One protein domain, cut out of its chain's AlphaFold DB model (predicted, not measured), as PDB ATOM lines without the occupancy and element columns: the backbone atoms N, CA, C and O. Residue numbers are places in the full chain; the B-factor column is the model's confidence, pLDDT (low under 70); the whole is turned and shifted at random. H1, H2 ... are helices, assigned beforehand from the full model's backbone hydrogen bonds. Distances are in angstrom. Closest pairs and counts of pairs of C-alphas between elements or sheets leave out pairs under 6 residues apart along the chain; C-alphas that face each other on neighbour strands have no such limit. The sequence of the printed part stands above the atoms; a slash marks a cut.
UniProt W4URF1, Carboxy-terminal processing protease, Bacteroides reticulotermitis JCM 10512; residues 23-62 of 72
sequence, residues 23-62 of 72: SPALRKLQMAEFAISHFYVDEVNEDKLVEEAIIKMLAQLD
ATOM      1  N   SER A  23     496.390 202.914 355.279       85.31
ATOM      2  CA  SER A  23     496.987 202.215 354.141       85.31
ATOM      3  C   SER A  23     495.891 201.456 353.365       85.31
ATOM      4  O   SER A  23     494.986 200.871 353.975       85.31
ATOM      5  N   PRO A  24     495.932 201.430 352.019       89.94
ATOM      6  CA  PRO A  24     494.977 200.653 351.226       89.94
ATOM      7  C   PRO A  24     494.937 199.169 351.620       89.94
ATOM      8  O   PRO A  24     493.879 198.546 351.561       89.94
ATOM      9  N   ALA A  25     496.073 198.617 352.063       91.00
ATOM     10  CA  ALA A  25     496.181 197.244 352.546       91.00
ATOM     11  C   ALA A  25     495.410 197.023 353.856       91.00
ATOM     12  O   ALA A  25     494.619 196.086 353.936       91.00
ATOM     13  N   LEU A  26     495.572 197.911 354.847       90.50
ATOM     14  CA  LEU A  26     494.821 197.824 356.102       90.50
ATOM     15  C   LEU A  26     493.318 197.936 355.848       90.50
ATOM     16  O   LEU A  26     492.542 197.139 356.367       90.50
ATOM     17  N   ARG A  27     492.908 198.868 354.980       92.25
ATOM     18  CA  ARG A  27     491.495 199.018 354.619       92.25
ATOM     19  C   ARG A  27     490.937 197.766 353.945       92.25
ATOM     20  O   ARG A  27     489.797 197.398 354.203       92.25
ATOM     21  N   LYS A  28     491.733 197.081 353.123       94.69
ATOM     22  CA  LYS A  28     491.331 195.807 352.518       94.69
ATOM     23  C   LYS A  28     491.114 194.717 353.571       94.69
ATOM     24  O   LYS A  28     490.134 193.989 353.460       94.69
ATOM     25  N   LEU A  29     491.982 194.627 354.582       94.88
ATOM     26  CA  LEU A  29     491.808 193.689 355.698       94.88
ATOM     27  C   LEU A  29     490.537 194.002 356.498       94.88
ATOM     28  O   LEU A  29     489.746 193.098 356.736       94.88
ATOM     29  N   GLN A  30     490.294 195.276 356.820       93.50
ATOM     30  CA  GLN A  30     489.085 195.711 357.534       93.50
ATOM     31  C   GLN A  30     487.803 195.415 356.748       93.50
ATOM     32  O   GLN A  30     486.833 194.922 357.306       93.50
ATOM     33  N   MET A  31     487.791 195.692 355.441       95.62
ATOM     34  CA  MET A  31     486.629 195.398 354.598       95.62
ATOM     35  C   MET A  31     486.382 193.894 354.461       95.62
ATOM     36  O   MET A  31     485.228 193.481 354.386       95.62
ATOM     37  N   ALA A  32     487.444 193.089 354.399       96.38
ATOM     38  CA  ALA A  32     487.326 191.639 354.319       96.38
ATOM     39  C   ALA A  32     486.759 191.051 355.615       96.38
ATOM     40  O   ALA A  32     485.820 190.268 355.542       96.38
ATOM     41  N   GLU A  33     487.291 191.458 356.770       95.44
ATOM     42  CA  GLU A  33     486.782 191.047 358.083       95.44
ATOM     43  C   GLU A  33     485.307 191.440 358.222       95.44
ATOM     44  O   GLU A  33     484.463 190.559 358.347       95.44
ATOM     45  N   PHE A  34     484.972 192.717 358.004       95.31
ATOM     46  CA  PHE A  34     483.594 193.199 358.085       95.31
ATOM     47  C   PHE A  34     482.633 192.391 357.206       95.31
ATOM     48  O   PHE A  34     481.556 191.998 357.652       95.31
ATOM     49  N   ALA A  35     483.014 192.141 355.949       97.00
ATOM     50  CA  ALA A  35     482.167 191.416 355.015       97.00
ATOM     51  C   ALA A  35     481.956 189.953 355.427       97.00
ATOM     52  O   ALA A  35     480.858 189.431 355.255       97.00
ATOM     53  N   ILE A  36     482.982 189.295 355.967       95.94
ATOM     54  CA  ILE A  36     482.876 187.908 356.426       95.94
ATOM     55  C   ILE A  36     482.010 187.839 357.688       95.94
ATOM     56  O   ILE A  36     481.081 187.042 357.729       95.94
ATOM     57  N   SER A  37     482.243 188.711 358.668       95.12
ATOM     58  CA  SER A  37     481.524 188.695 359.948       95.12
ATOM     59  C   SER A  37     480.032 189.022 359.799       95.12
ATOM     60  O   SER A  37     479.212 188.518 360.560       95.12
ATOM     61  N   HIS A  38     479.651 189.826 358.794       95.12
ATOM     62  CA  HIS A  38     478.269 190.310 358.646       95.12
ATOM     63  C   HIS A  38     477.493 189.727 357.460       95.12
ATOM     64  O   HIS A  38     476.263 189.809 357.453       95.12
ATOM     65  N   PHE A  39     478.166 189.191 356.437       96.88
ATOM     66  CA  PHE A  39     477.498 188.681 355.231       96.88
ATOM     67  C   PHE A  39     477.708 187.186 354.989       96.88
ATOM     68  O   PHE A  39     477.150 186.658 354.023       96.88
ATOM     69  N   TYR A  40     478.487 186.493 355.824       96.81
ATOM     70  CA  TYR A  40     478.551 185.038 355.761       96.81
ATOM     71  C   TYR A  40     477.286 184.413 356.365       96.81
ATOM     72  O   TYR A  40     476.666 184.975 357.263       96.81
ATOM     73  N   VAL A  41     476.861 183.275 355.810       96.75
ATOM     74  CA  VAL A  41     475.586 182.631 356.170       96.75
ATOM     75  C   VAL A  41     475.618 182.010 357.565       96.75
ATOM     76  O   VAL A  41     474.619 182.048 358.280       96.75
ATOM     77  N   ASP A  42     476.772 181.459 357.932       96.44
ATOM     78  CA  ASP A  42     477.008 180.823 359.218       96.44
ATOM     79  C   ASP A  42     477.708 181.797 360.163       96.44
ATOM     80  O   ASP A  42     478.469 182.663 359.726       96.44
ATOM     81  N   GLU A  43     477.482 181.623 361.464       92.88
ATOM     82  CA  GLU A  43     478.196 182.379 362.488       92.88
ATOM     83  C   GLU A  43     479.704 182.132 362.385       92.88
ATOM     84  O   GLU A  43     480.178 181.002 362.219       92.88
ATOM     85  N   VAL A  44     480.463 183.215 362.505       94.81
ATOM     86  CA  VAL A  44     481.908 183.210 362.344       94.81
ATOM     87  C   VAL A  44     482.569 183.606 363.659       94.81
ATOM     88  O   VAL A  44     482.161 184.559 364.310       94.81
ATOM     89  N   ASN A  45     483.625 182.891 364.046       95.94
ATOM     90  CA  ASN A  45     484.467 183.288 365.171       95.94
ATOM     91  C   ASN A  45     485.536 184.283 364.688       95.94
ATOM     92  O   ASN A  45     486.556 183.878 364.123       95.94
ATOM     93  N   GLU A  46     485.268 185.571 364.892       93.81
ATOM     94  CA  GLU A  46     486.107 186.694 364.455       93.81
ATOM     95  C   GLU A  46     487.527 186.615 365.032       93.81
ATOM     96  O   GLU A  46     488.502 186.703 364.282       93.81
ATOM     97  N   ASP A  47     487.653 186.348 366.336       93.25
ATOM     98  CA  ASP A  47     488.948 186.229 367.014       93.25
ATOM     99  C   ASP A  47     489.812 185.150 366.355       93.25
ATOM    100  O   ASP A  47     490.960 185.392 365.973       93.25
ATOM    101  N   LYS A  48     489.236 183.964 366.130       93.44
ATOM    102  CA  LYS A  48     489.938 182.853 365.484       93.44
ATOM    103  C   LYS A  48     490.335 183.189 364.046       93.44
ATOM    104  O   LYS A  48     491.424 182.810 363.618       93.44
ATOM    105  N   LEU A  49     489.479 183.879 363.290       94.12
ATOM    106  CA  LEU A  49     489.808 184.298 361.924       94.12
ATOM    107  C   LEU A  49     490.991 185.264 361.887       94.12
ATOM    108  O   LEU A  49     491.876 185.120 361.038       94.12
ATOM    109  N   VAL A  50     491.012 186.237 362.796       94.12
ATOM    110  CA  VAL A  50     492.097 187.216 362.887       94.12
ATOM    111  C   VAL A  50     493.400 186.532 363.302       94.12
ATOM    112  O   VAL A  50     494.435 186.782 362.679       94.12
ATOM    113  N   GLU A  51     493.367 185.627 364.284       94.44
ATOM    114  CA  GLU A  51     494.551 184.863 364.701       94.44
ATOM    115  C   GLU A  51     495.133 184.030 363.547       94.44
ATOM    116  O   GLU A  51     496.334 184.110 363.270       94.44
ATOM    117  N   GLU A  52     494.295 183.290 362.817       94.31
ATOM    118  CA  GLU A  52     494.726 182.511 361.648       94.31
ATOM    119  C   GLU A  52     495.301 183.406 360.542       94.31
ATOM    120  O   GLU A  52     496.332 183.080 359.944       94.31
ATOM    121  N   ALA A  53     494.692 184.568 360.287       94.88
ATOM    122  CA  ALA A  53     495.213 185.527 359.319       94.88
ATOM    123  C   ALA A  53     496.612 186.029 359.716       94.88
ATOM    124  O   ALA A  53     497.508 186.068 358.868       94.88
ATOM    125  N   ILE A  54     496.833 186.359 360.993       95.19
ATOM    126  CA  ILE A  54     498.145 186.782 361.508       95.19
ATOM    127  C   ILE A  54     499.178 185.664 361.353       95.19
ATOM    128  O   ILE A  54     500.268 185.914 360.834       95.19
ATOM    129  N   ILE A  55     498.834 184.429 361.733       95.38
ATOM    130  CA  ILE A  55     499.717 183.261 361.589       95.38
ATOM    131  C   ILE A  55     500.138 183.083 360.126       95.38
ATOM    132  O   ILE A  55     501.323 182.911 359.836       95.38
ATOM    133  N   LYS A  56     499.191 183.164 359.183       95.69
ATOM    134  CA  LYS A  56     499.488 183.017 357.750       95.69
ATOM    135  C   LYS A  56     500.326 184.166 357.199       95.69
ATOM    136  O   LYS A  56     501.219 183.906 356.395       95.69
ATOM    137  N   MET A  57     500.078 185.405 357.623       95.81
ATOM    138  CA  MET A  57     500.904 186.551 357.228       95.81
ATOM    139  C   MET A  57     502.346 186.399 357.723       95.81
ATOM    140  O   MET A  57     503.275 186.604 356.949       95.81
ATOM    141  N   LEU A  58     502.545 185.981 358.977       96.31
ATOM    142  CA  LEU A  58     503.877 185.747 359.541       96.31
ATOM    143  C   LEU A  58     504.607 184.592 358.846       96.31
ATOM    144  O   LEU A  58     505.776 184.741 358.501       96.31
ATOM    145  N   ALA A  59     503.914 183.487 358.561       95.75
ATOM    146  CA  ALA A  59     504.495 182.341 357.861       95.75
ATOM    147  C   ALA A  59     504.964 182.673 356.431       95.75
ATOM    148  O   ALA A  59     505.874 182.022 355.920       95.75
ATOM    149  N   GLN A  60     504.358 183.676 355.778       96.31
ATOM    150  CA  GLN A  60     504.826 184.176 354.480       96.31
ATOM    151  C   GLN A  60     506.104 185.018 354.584       96.31
ATOM    152  O   GLN A  60     506.833 185.119 353.598       96.31
ATOM    153  N   LEU A  61     506.369 185.632 355.741       96.38
ATOM    154  CA  LEU A  61     507.578 186.423 355.978       96.38
ATOM    155  C   LEU A  61     508.755 185.535 356.388       96.38
ATOM    156  O   LEU A  61     509.855 185.695 355.868       96.38
ATOM    157  N   ASP A  62     508.513 184.597 357.303       95.00
ATOM    158  CA  ASP A  62     509.487 183.607 357.754       95.00
ATOM    159  C   ASP A  62     508.736 182.357 358.256       95.00
ATOM    160  O   ASP A  62     507.905 182.476 359.164       95.00
TER     161      ASP A  62
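This is residues 23 to 62 of the 72 residues of the protein "Carboxy-terminal processing protease" of Bacteroides reticulotermitis JCM 10512 (UniProt W4URF1). Two helices of equal residue count, H1 and then H2, make an open V: they come near each other where the short link joins them, and their far ends spread apart. The printed part has 40 residues with two named helices and no named strand, and its class is all helix. It is loose, with a radius of gyration of the C-alphas of 11.3 A, and spans 34 by 22 by 12 A.

H1, residues 24 to 39, and H2, residues 46 to 61, are close but not clearly touching, with 2 pairs of C-alphas within 8 A. Their closest C-alphas, those of Ser 37 and Glu 46, are 6.7 A apart. They run opposite ways at a shallow tilt of 34.7 degrees, only just short of steep. In H1 and H2 every O i to N i+4 pair is within hydrogen-bond range.

H1 measures 21.6 A from C-alpha 24 at (494.977, 200.653, 351.226) to C-alpha 39. H2 measures 23.1 A and ends at C-alpha 61, (507.578, 186.423, 355.978).

The two C-alphas farthest apart, those of Val 41 and Asp 62, are 34.0 A apart. The printed part has no cut, and no printed residue is under 70 in pLDDT.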